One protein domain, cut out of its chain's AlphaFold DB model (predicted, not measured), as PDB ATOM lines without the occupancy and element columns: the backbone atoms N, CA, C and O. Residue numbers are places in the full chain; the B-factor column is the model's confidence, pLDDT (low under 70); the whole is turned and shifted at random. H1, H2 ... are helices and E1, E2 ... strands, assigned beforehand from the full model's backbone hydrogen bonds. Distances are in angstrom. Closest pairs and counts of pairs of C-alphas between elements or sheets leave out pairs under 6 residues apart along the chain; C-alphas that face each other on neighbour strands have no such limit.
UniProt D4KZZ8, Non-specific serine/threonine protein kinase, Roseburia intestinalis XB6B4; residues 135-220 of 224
ATOM      1  N   ASP A 135      97.776 115.755 134.714       85.69
ATOM      2  CA  ASP A 135      97.549 114.481 135.399       85.69
ATOM      3  C   ASP A 135      96.245 114.557 136.190       85.69
ATOM      4  O   ASP A 135      96.050 115.465 137.005       85.69
ATOM      5  N   TYR A 136      95.346 113.608 135.929       90.19
ATOM      6  CA  TYR A 136      93.979 113.671 136.423       90.19
ATOM      7  C   TYR A 136      93.885 113.578 137.952       90.19
ATOM      8  O   TYR A 136      92.862 113.935 138.522       90.19
ATOM      9  N   ARG A 137      94.960 113.185 138.651       89.25
ATOM     10  CA  ARG A 137      95.044 113.295 140.120       89.25
ATOM     11  C   ARG A 137      95.004 114.727 140.632       89.25
ATOM     12  O   ARG A 137      94.607 114.944 141.773       89.25
ATOM     13  N   TYR A 138      95.504 115.666 139.838       88.88
ATOM     14  CA  TYR A 138      95.644 117.073 140.214       88.88
ATOM     15  C   TYR A 138      94.691 117.980 139.439       88.88
ATOM     16  O   TYR A 138      94.674 119.186 139.671       88.88
ATOM     17  N   TYR A 139      93.937 117.418 138.498       89.88
ATOM     18  CA  TYR A 139      92.937 118.151 137.749       89.88
ATOM     19  C   TYR A 139      91.613 118.154 138.513       89.88
ATOM     20  O   TYR A 139      91.120 117.105 138.924       89.88
ATOM     21  N   GLU A 140      91.022 119.333 138.668       90.75
ATOM     22  CA  GLU A 140      89.694 119.494 139.253       90.75
ATOM     23  C   GLU A 140      88.702 119.868 138.154       90.75
ATOM     24  O   GLU A 140      88.809 120.931 137.541       90.75
ATOM     25  N   ASP A 141      87.729 118.987 137.911       91.56
ATOM     26  CA  ASP A 141      86.611 119.269 137.014       91.56
ATOM     27  C   ASP A 141      85.824 120.494 137.508       91.56
ATOM     28  O   ASP A 141      85.358 120.543 138.649       91.56
ATOM     29  N   GLN A 142      85.604 121.472 136.631       91.12
ATOM     30  CA  GLN A 142      84.895 122.717 136.938       91.12
ATOM     31  C   GLN A 142      83.395 122.491 137.166       91.12
ATOM     32  O   GLN A 142      82.704 123.333 137.742       91.12
ATOM     33  N   SER A 143      82.855 121.372 136.675       93.31
ATOM     34  CA  SER A 143      81.448 121.012 136.833       93.31
ATOM     35  C   SER A 143      81.216 119.505 136.728       93.31
ATOM     36  O   SER A 143      81.979 118.779 136.095       93.31
ATOM     37  N   LEU A 144      80.071 119.038 137.241       94.50
ATOM     38  CA  LEU A 144      79.617 117.659 137.014       94.50
ATOM     39  C   LEU A 144      79.492 117.322 135.523       94.50
ATOM     40  O   LEU A 144      79.706 116.180 135.125       94.50
ATOM     41  N   GLN A 145      79.133 118.302 134.689       92.81
ATOM     42  CA  GLN A 145      79.012 118.086 133.252       92.81
ATOM     43  C   GLN A 145      80.371 117.767 132.619       92.81
ATOM     44  O   GLN A 145      80.441 116.887 131.765       92.81
ATOM     45  N   GLU A 146      81.430 118.453 133.041       90.75
ATOM     46  CA  GLU A 146      82.797 118.207 132.576       90.75
ATOM     47  C   GLU A 146      83.300 116.833 133.015       90.75
ATOM     48  O   GLU A 146      83.693 116.037 132.161       90.75
ATOM     49  N   LEU A 147      83.108 116.486 134.292       92.75
ATOM     50  CA  LEU A 147      83.390 115.146 134.809       92.75
ATOM     51  C   LEU A 147      82.722 114.059 133.950       92.75
ATOM     52  O   LEU A 147      83.359 113.086 133.546       92.75
ATOM     53  N   PHE A 148      81.437 114.219 133.611       92.50
ATOM     54  CA  PHE A 148      80.744 113.252 132.755       92.50
ATOM     55  C   PHE A 148      81.295 113.200 131.325       92.50
ATOM     56  O   PHE A 148      81.277 112.122 130.722       92.50
ATOM     57  N   ARG A 149      81.798 114.311 130.770       91.12
ATOM     58  CA  ARG A 149      82.480 114.303 129.463       91.12
ATOM     59  C   ARG A 149      83.786 113.517 129.541       91.12
ATOM     60  O   ARG A 149      83.977 112.625 128.712       91.12
ATOM     61  N   HIS A 150      84.614 113.754 130.560       91.94
ATOM     62  CA  HIS A 150      85.852 113.004 130.775       91.94
ATOM     63  C   HIS A 150      85.584 111.505 130.958       91.94
ATOM     64  O   HIS A 150      86.173 110.677 130.261       91.94
ATOM     65  N   MET A 151      84.622 111.137 131.812       92.50
ATOM     66  CA  MET A 151      84.261 109.732 132.038       92.50
ATOM     67  C   MET A 151      83.719 109.057 130.778       92.50
ATOM     68  O   MET A 151      84.056 107.904 130.499       92.50
ATOM     69  N   LYS A 152      82.912 109.765 129.977       92.12
ATOM     70  CA  LYS A 152      82.424 109.254 128.692       92.12
ATOM     71  C   LYS A 152      83.574 109.011 127.714       92.12
ATOM     72  O   LYS A 152      83.605 107.952 127.090       92.12
ATOM     73  N   SER A 153      84.504 109.957 127.596       89.88
ATOM     74  CA  SER A 153      85.677 109.846 126.720       89.88
ATOM     75  C   SER A 153      86.557 108.656 127.125       89.88
ATOM     76  O   SER A 153      86.844 107.775 126.311       89.88
ATOM     77  N   LEU A 154      86.857 108.528 128.423       90.88
ATOM     78  CA  LEU A 154      87.602 107.395 128.970       90.88
ATOM     79  C   LEU A 154      86.888 106.055 128.717       90.88
ATOM     80  O   LEU A 154      87.508 105.098 128.250       90.88
ATOM     81  N   ALA A 155      85.573 105.981 128.943       91.94
ATOM     82  CA  ALA A 155      84.784 104.780 128.668       91.94
ATOM     83  C   ALA A 155      84.798 104.388 127.180       91.94
ATOM     84  O   ALA A 155      84.842 103.200 126.855       91.94
ATOM     85  N   GLN A 156      84.800 105.362 126.265       89.69
ATOM     86  CA  GLN A 156      84.917 105.111 124.826       89.69
ATOM     87  C   GLN A 156      86.294 104.555 124.446       89.69
ATOM     88  O   GLN A 156      86.373 103.649 123.614       89.69
ATOM     89  N   ILE A 157      87.372 105.044 125.070       86.94
ATOM     90  CA  ILE A 157      88.720 104.483 124.901       86.94
ATOM     91  C   ILE A 157      88.735 103.025 125.374       86.94
ATOM     92  O   ILE A 157      89.148 102.140 124.626       86.94
ATOM     93  N   ILE A 158      88.213 102.748 126.570       89.31
ATOM     94  CA  ILE A 158      88.151 101.392 127.140       89.31
ATOM     95  C   ILE A 158      87.324 100.449 126.252       89.31
ATOM     96  O   ILE A 158      87.736  99.318 125.989       89.31
ATOM     97  N   LEU A 159      86.184 100.916 125.732       89.81
ATOM     98  CA  LEU A 159      85.341 100.140 124.823       89.81
ATOM     99  C   LEU A 159      86.118  99.682 123.581       89.81
ATOM    100  O   LEU A 159      85.977  98.529 123.171       89.81
ATOM    101  N   LYS A 160      86.968 100.546 123.012       86.81
ATOM    102  CA  LYS A 160      87.820 100.197 121.866       86.81
ATOM    103  C   LYS A 160      88.768  99.037 122.200       86.81
ATOM    104  O   LYS A 160      88.850  98.095 121.414       86.81
ATOM    105  N   TYR A 161      89.417  99.045 123.371       86.75
ATOM    106  CA  TYR A 161      90.246  97.914 123.829       86.75
ATOM    107  C   TYR A 161      89.439  96.617 123.899       86.75
ATOM    108  O   TYR A 161      89.823  95.604 123.307       86.75
ATOM    109  N   HIS A 162      88.285  96.669 124.567       89.12
ATOM    110  CA  HIS A 162      87.435  95.498 124.767       89.12
ATOM    111  C   HIS A 162      86.935  94.912 123.439       89.12
ATOM    112  O   HIS A 162      86.947  93.695 123.264       89.12
ATOM    113  N   GLN A 163      86.572  95.754 122.466       87.69
ATOM    114  CA  GLN A 163      86.129  95.321 121.132       87.69
ATOM    115  C   GLN A 163      87.205  94.569 120.335       87.69
ATOM    116  O   GLN A 163      86.870  93.803 119.433       87.69
ATOM    117  N   LYS A 164      88.490  94.757 120.656       83.94
ATOM    118  CA  LYS A 164      89.605  94.005 120.057       83.94
ATOM    119  C   LYS A 164      90.121  92.872 120.943       83.94
ATOM    120  O   LYS A 164      91.122  92.252 120.600       83.94
ATOM    121  N   GLY A 165      89.442  92.581 122.052       86.31
ATOM    122  CA  GLY A 165      89.812  91.494 122.955       86.31
ATOM    123  C   GLY A 165      91.003  91.810 123.860       86.31
ATOM    124  O   GLY A 165      91.679  90.883 124.302       86.31
ATOM    125  N   TYR A 166      91.260  93.088 124.145       85.19
ATOM    126  CA  TYR A 166      92.294  93.529 125.082       85.19
ATOM    127  C   TYR A 166      91.676  94.090 126.361       85.19
ATOM    128  O   TYR A 166      90.612  94.704 126.327       85.19
ATOM    129  N   LEU A 167      92.378  93.924 127.480       87.50
ATOM    130  CA  LEU A 167      92.086  94.575 128.755       87.50
ATOM    131  C   LEU A 167      93.223  95.530 129.105       87.50
ATOM    132  O   LEU A 167      94.386  95.167 128.941       87.50
ATOM    133  N   HIS A 168      92.899  96.715 129.627       84.75
ATOM    134  CA  HIS A 168      93.917  97.673 130.070       84.75
ATOM    135  C   HIS A 168      94.538  97.296 131.421       84.75
ATOM    136  O   HIS A 168      95.744  97.410 131.584       84.75
ATOM    137  N   LEU A 169      93.728  96.823 132.377       85.81
ATOM    138  CA  LEU A 169      94.114  96.315 133.709       85.81
ATOM    139  C   LEU A 169      94.732  97.311 134.711       85.81
ATOM    140  O   LEU A 169      94.755  96.998 135.899       85.81
ATOM    141  N   ASP A 170      95.155  98.501 134.285       83.88
ATOM    142  CA  ASP A 170      95.685  99.546 135.179       83.88
ATOM    143  C   ASP A 170      95.047 100.918 134.908       83.88
ATOM    144  O   ASP A 170      95.709 101.879 134.522       83.88
ATOM    145  N   ILE A 171      93.717 100.989 135.014       88.50
ATOM    146  CA  ILE A 171      92.967 102.240 134.829       88.50
ATOM    147  C   ILE A 171      92.869 102.943 136.179       88.50
ATOM    148  O   ILE A 171      92.243 102.427 137.105       88.50
ATOM    149  N   LYS A 172      93.487 104.118 136.274       87.94
ATOM    150  CA  LYS A 172      93.561 104.941 137.484       87.94
ATOM    151  C   LYS A 172      93.896 106.392 137.107       87.94
ATOM    152  O   LYS A 172      94.430 106.595 136.015       87.94
ATOM    153  N   PRO A 173      93.610 107.393 137.957       87.62
ATOM    154  CA  PRO A 173      93.870 108.797 137.640       87.62
ATOM    155  C   PRO A 173      95.335 109.090 137.296       87.62
ATOM    156  O   PRO A 173      95.585 109.915 136.428       87.62
ATOM    157  N   GLU A 174      96.295 108.362 137.888       83.31
ATOM    158  CA  GLU A 174      97.731 108.475 137.568       83.31
ATOM    159  C   GLU A 174      98.046 108.205 136.092       83.31
ATOM    160  O   GLU A 174      99.110 108.594 135.630       83.31
ATOM    161  N   ASN A 175      97.166 107.480 135.401       84.56
ATOM    162  CA  ASN A 175      97.323 107.019 134.026       84.56
ATOM    163  C   ASN A 175      96.388 107.787 133.075       84.56
ATOM    164  O   ASN A 175      96.171 107.373 131.942       84.56
ATOM    165  N   VAL A 176      95.800 108.904 133.516       87.06
ATOM    166  CA  VAL A 176      94.893 109.727 132.709       87.06
ATOM    167  C   VAL A 176      95.404 111.169 132.649       87.06
ATOM    168  O   VAL A 176      95.661 111.772 133.688       87.06
ATOM    169  N   LEU A 177      95.564 111.726 131.445       86.31
ATOM    170  CA  LEU A 177      95.808 113.157 131.238       86.31
ATOM    171  C   LEU A 177      94.560 113.821 130.665       86.31
ATOM    172  O   LEU A 177      93.908 113.278 129.768       86.31
ATOM    173  N   ILE A 178      94.283 115.022 131.158       86.94
ATOM    174  CA  ILE A 178      93.251 115.915 130.634       86.94
ATOM    175  C   ILE A 178      93.915 117.019 129.838       86.94
ATOM    176  O   ILE A 178      94.786 117.691 130.378       86.94
ATOM    177  N   LEU A 179      93.479 117.241 128.601       84.31
ATOM    178  CA  LEU A 179      93.886 118.380 127.781       84.31
ATOM    179  C   LEU A 179      92.952 119.572 128.052       84.31
ATOM    180  O   LEU A 179      91.825 119.562 127.550       84.31
ATOM    181  N   PRO A 180      93.359 120.599 128.825       71.62
ATOM    182  CA  PRO A 180      92.451 121.686 129.206       71.62
ATOM    183  C   PRO A 180      91.910 122.475 128.007       71.62
ATOM    184  O   PRO A 180      90.789 122.977 128.044       71.62
ATOM    185  N   GLU A 181      92.684 122.565 126.925       72.75
ATOM    186  CA  GLU A 181      92.313 123.238 125.679       72.75
ATOM    187  C   GLU A 181      91.195 122.489 124.943       72.75
ATOM    188  O   GLU A 181      90.447 123.080 124.161       72.75
ATOM    189  N   THR A 182      91.067 121.184 125.192       74.81
ATOM    190  CA  THR A 182      90.034 120.329 124.612       74.81
ATOM    191  C   THR A 182      89.474 119.373 125.675       74.81
ATOM    192  O   THR A 182      89.801 118.189 125.658       74.81
ATOM    193  N   PRO A 183      88.556 119.825 126.553       64.50
ATOM    194  CA  PRO A 183      88.041 119.045 127.696       64.50
ATOM    195  C   PRO A 183      87.303 117.742 127.330       64.50
ATOM    196  O   PRO A 183      86.817 117.005 128.176       64.50
ATOM    197  N   GLU A 184      87.125 117.450 126.045       69.06
ATOM    198  CA  GLU A 184      86.574 116.174 125.577       69.06
ATOM    199  C   GLU A 184      87.676 115.142 125.273       69.06
ATOM    200  O   GLU A 184      87.397 113.941 125.172       69.06
ATOM    201  N   HIS A 185      88.932 115.584 125.160       74.00
ATOM    202  CA  HIS A 185      90.091 114.745 124.898       74.00
ATOM    203  C   HIS A 185      90.753 114.325 126.207       74.00
ATOM    204  O   HIS A 185      91.509 115.060 126.841       74.00
ATOM    205  N   VAL A 186      90.467 113.081 126.568       83.00
ATOM    206  CA  VAL A 186      91.163 112.359 127.623       83.00
ATOM    207  C   VAL A 186      92.234 111.494 126.975       83.00
ATOM    208  O   VAL A 186      91.970 110.789 125.997       83.00
ATOM    209  N   ILE A 187      93.439 111.523 127.532       81.12
ATOM    210  CA  ILE A 187      94.529 110.638 127.131       81.12
ATOM    211  C   ILE A 187      94.689 109.592 128.225       81.12
ATOM    212  O   ILE A 187      95.037 109.910 129.358       81.12
ATOM    213  N   LEU A 188      94.458 108.329 127.881       80.50
ATOM    214  CA  LEU A 188      94.879 107.211 128.720       80.50
ATOM    215  C   LEU A 188      96.352 106.946 128.392       80.50
ATOM    216  O   LEU A 188      96.689 106.729 127.229       80.50
ATOM    217  N   PHE A 189      97.234 107.018 129.381       69.50
ATOM    218  CA  PHE A 189      98.665 106.790 129.228       69.50
ATOM    219  C   PHE A 189      99.136 105.719 130.214       69.50
ATOM    220  O   PHE A 189      98.572 105.561 131.282       69.50
ATOM    221  N   ASP A 190     100.185 104.992 129.839       71.38
ATOM    222  CA  ASP A 190     100.679 103.769 130.495       71.38
ATOM    223  C   ASP A 190      99.898 102.490 130.166       71.38
ATOM    224  O   ASP A 190      98.911 102.114 130.785       71.38
ATOM    225  N   PHE A 191     100.418 101.780 129.170       68.88
ATOM    226  CA  PHE A 191      99.821 100.582 128.592       68.88
ATOM    227  C   PHE A 191     100.612  99.315 128.931       68.88
ATOM    228  O   PHE A 191     100.449  98.275 128.292       68.88
ATOM    229  N   ASP A 192     101.519  99.387 129.903       67.25
ATOM    230  CA  ASP A 192     102.391  98.266 130.260       67.25
ATOM    231  C   ASP A 192     101.611  97.055 130.793       67.25
ATOM    232  O   ASP A 192     102.088  95.921 130.724       67.25
ATOM    233  N   SER A 193     100.401  97.286 131.304       73.69
ATOM    234  CA  SER A 193      99.478  96.261 131.791       73.69
ATOM    235  C   SER A 193      98.503  95.742 130.729       73.69
ATOM    236  O   SER A 193      97.754  94.803 131.011       73.69
ATOM    237  N   VAL A 194      98.492  96.314 129.517       80.00
ATOM    238  CA  VAL A 194      97.558  95.899 128.464       80.00
ATOM    239  C   VAL A 194      97.817  94.445 128.090       80.00
ATOM    240  O   VAL A 194      98.921  94.066 127.702       80.00
ATOM    241  N   THR A 195      96.776  93.623 128.201       80.25
ATOM    242  CA  THR A 195      96.866  92.172 128.013       80.25
ATOM    243  C   THR A 195      95.731  91.689 127.122       80.25
ATOM    244  O   THR A 195      94.576  92.081 127.310       80.25
ATOM    245  N   ALA A 196      96.036  90.830 126.146       82.88
ATOM    246  CA  ALA A 196      94.999  90.166 125.364       82.88
ATOM    247  C   ALA A 196      94.243  89.170 126.256       82.88
ATOM    248  O   ALA A 196      94.854  88.405 126.998       82.88
ATOM    249  N   ILE A 197      92.914  89.120 126.159       84.06
ATOM    250  CA  ILE A 197      92.086  88.215 126.975       84.06
ATOM    251  C   ILE A 197      92.522  86.752 126.789       84.06
ATOM    252  O   ILE A 197      92.534  85.984 127.749       84.06
ATOM    253  N   GLY A 198      92.933  86.372 125.573       78.69
ATOM    254  CA  GLY A 198      93.440  85.030 125.267       78.69
ATOM    255  C   GLY A 198      94.793  84.687 125.906       78.69
ATOM    256  O   GLY A 198      95.117  83.509 126.032       78.69
ATOM    257  N   GLU A 199      95.566  85.685 126.339       77.69
ATOM    258  CA  GLU A 199      96.876  85.513 126.982       77.69
ATOM    259  C   GLU A 199      96.785  85.438 128.516       77.69
ATOM    260  O   GLU A 199      97.782  85.156 129.183       77.69
ATOM    261  N   LEU A 200      95.599  85.651 129.099       75.00
ATOM    262  CA  LEU A 200      95.387  85.569 130.543       75.00
ATOM    263  C   LEU A 200      95.542  84.120 131.034       75.00
ATOM    264  O   LEU A 200      94.640  83.289 130.908       75.00
ATOM    265  N   GLN A 201      96.691  83.812 131.636       64.38
ATOM    266  CA  GLN A 201      96.979  82.498 132.215       64.38
ATOM    267  C   GLN A 201      96.666  82.454 133.714       64.38
ATOM    268  O   GLN A 201      97.058  83.344 134.471       64.38
ATOM    269  N   LYS A 202      96.025  81.367 134.178       52.28
ATOM    270  CA  LYS A 202      95.894  81.075 135.618       52.28
ATOM    271  C   LYS A 202      97.288  81.074 136.257       52.28
ATOM    272  O   LYS A 202      98.176  80.379 135.777       52.28
ATOM    273  N   ASN A 203      97.448  81.812 137.356       47.16
ATOM    274  CA  ASN A 203      98.680  81.943 138.152       47.16
ATOM    275  C   ASN A 203      99.813  82.796 137.551       47.16
ATOM    276  O   ASN A 203     100.843  82.957 138.207       47.16
ATOM    277  N   ALA A 204      99.640  83.401 136.372       56.09
ATOM    278  CA  ALA A 204     100.465  84.544 135.993       56.09
ATOM    279  C   ALA A 204      99.934  85.747 136.782       56.09
ATOM    280  O   ALA A 204      98.770  86.106 136.636       56.09
ATOM    281  N   GLY A 205     100.733  86.305 137.696       60.09
ATOM    282  CA  GLY A 205     100.309  87.446 138.508       60.09
ATOM    283  C   GLY A 205      99.771  88.562 137.615       60.09
ATOM    284  O   GLY A 205     100.525  89.126 136.825       60.09
ATOM    285  N   ILE A 206      98.469  88.837 137.715       68.88
ATOM    286  CA  ILE A 206      97.828  89.908 136.954       68.88
ATOM    287  C   ILE A 206      98.268  91.224 137.604       68.88
ATOM    288  O   ILE A 206      98.118  91.349 138.825       68.88
ATOM    289  N   PRO A 207      98.838  92.184 136.850       69.00
ATOM    290  CA  PRO A 207      99.142  93.506 137.388       69.00
ATOM    291  C   PRO A 207      97.887  94.093 138.026       69.00
ATOM    292  O   PRO A 207      96.808  93.959 137.458       69.00
ATOM    293  N   TYR A 208      98.004  94.699 139.203       75.00
ATOM    294  CA  TYR A 208      96.876  95.334 139.876       75.00
ATOM    295  C   TYR A 208      97.346  96.567 140.649       75.00
ATOM    296  O   TYR A 208      98.488  96.624 141.112       75.00
ATOM    297  N   SER A 209      96.440  97.526 140.798       77.12
ATOM    298  CA  SER A 209      96.624  98.755 141.558       77.12
ATOM    299  C   SER A 209      95.669  98.753 142.748       77.12
ATOM    300  O   SER A 209      94.449  98.660 142.585       77.12
ATOM    301  N   ASP A 210      96.233  98.819 143.957       77.00
ATOM    302  CA  ASP A 210      95.462  98.863 145.202       77.00
ATOM    303  C   ASP A 210      94.476 100.044 145.175       77.00
ATOM    304  O   ASP A 210      94.861 101.174 144.886       77.00
ATOM    305  N   GLY A 211      93.198  99.776 145.464       85.62
ATOM    306  CA  GLY A 211      92.129 100.783 145.462       85.62
ATOM    307  C   GLY A 211      91.450 101.028 144.107       85.62
ATOM    308  O   GLY A 211      90.370 101.609 144.093       85.62
ATOM    309  N   PHE A 212      92.019 100.537 142.999       85.88
ATOM    310  CA  PHE A 212      91.465 100.718 141.647       85.88
ATOM    311  C   PHE A 212      91.108  99.399 140.950       85.88
ATOM    312  O   PHE A 212      90.162  99.343 140.168       85.88
ATOM    313  N   SER A 213      91.847  98.324 141.228       86.12
ATOM    314  CA  SER A 213      91.605  97.021 140.607       86.12
ATOM    315  C   SER A 213      90.419  96.276 141.218       86.12
ATOM    316  O   SER A 213      90.176  96.326 142.424       86.12
ATOM    317  N   ALA A 214      89.716  95.513 140.379       87.62
ATOM    318  CA  ALA A 214      88.580  94.708 140.809       87.62
ATOM    319  C   ALA A 214      89.013  93.531 141.720       87.62
ATOM    320  O   ALA A 214      90.118  92.996 141.555       87.62
ATOM    321  N   PRO A 215      88.168  93.067 142.664       85.88
ATOM    322  CA  PRO A 215      88.529  91.997 143.599       85.88
ATOM    323  C   PRO A 215      88.973  90.694 142.919       85.88
ATOM    324  O   PRO A 215      89.897  90.030 143.387       85.88
ATOM    325  N   GLU A 216      88.343  90.320 141.808       85.00
ATOM    326  CA  GLU A 216      88.682  89.138 141.014       85.00
ATOM    327  C   GLU A 216      90.068  89.244 140.372       85.00
ATOM    328  O   GLU A 216      90.793  88.248 140.330       85.00
ATOM    329  N   GLN A 217      90.477  90.449 139.963       84.62
ATOM    330  CA  GLN A 217      91.812  90.730 139.435       84.62
ATOM    331  C   GLN A 217      92.860  90.575 140.539       84.62
ATOM    332  O   GLN A 217      93.843  89.858 140.358       84.62
ATOM    333  N   MET A 218      92.608  91.152 141.719       81.88
ATOM    334  CA  MET A 218      93.492  91.021 142.887       81.88
ATOM    335  C   MET A 218      93.627  89.565 143.364       81.88
ATOM    336  O   MET A 218      94.669  89.166 143.879       81.88
ATOM    337  N   GLN A 219      92.575  88.762 143.185       80.44
ATOM    338  CA  GLN A 219      92.544  87.338 143.533       80.44
ATOM    339  C   GLN A 219      93.088  86.425 142.420       80.44
ATOM    340  O   GLN A 219      93.163  85.213 142.624       80.44
ATOM    341  N   GLY A 220      93.442  86.963 141.245       76.19
ATOM    342  CA  GLY A 220      93.905  86.177 140.096       76.19
ATOM    343  C   GLY A 220      92.834  85.251 139.496       76.19
ATOM    344  O   GLY A 220      93.158  84.219 138.902       76.19
TER     345      GLY A 220
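AT A GLANCE: This is residues 135 to 220 of the 224 residues of the protein "Non-specific serine/threonine protein kinase" of Roseburia intestinalis XB6B4 (UniProt D4KZZ8). Little regular structure is here: a small hairpin of two short strands, E1 and E2, packs mainly through E2 on one long helix, H1, and long loops lead away to the one-turn helix H2, toward the other end of the long axis. The printed part has 86 residues, in the order H1, E1, E2, H2, with an antiparallel sheet E1 - E2; the class is mostly helix, with only 30 residues in named elements. It is elongated, 43 by 26 by 19 A, and only just compact, close to loose, with a radius of gyration of the C-alphas of 14.2 A.

IN THESE COORDINATES: Find E1 at residues 176 to 178 and E2 at 186 to 188. H1, residues 144 to 163, runs 28.2 A from C-alpha 144 at (79.617, 117.659, 137.014). H2, residues 215 to 218, ends at (93.492, 91.021, 142.887).

HOW THE PARTS SIT: In the hairpin E1 and E2, antiparallel at 158 degrees, N 177 and O 187 are 2.8 A apart, within hydrogen-bond range. The closest C-alphas of H1 and E2, Ser 153 and Val 186, are 6.1 A apart. H2 is apart from H1 and E1, with no C-alphas within 8 A. Every O i to N i+4 pair of H1 is within range; H2 is too short for one.

THE WHOLE: The printed part has no cut. H1 to E1 and E2 to H2 are long links; residues 166 to 167 pair antiparallel with 195 to 196. Look for low pLDDT at residues 201 to 207, among others under 70.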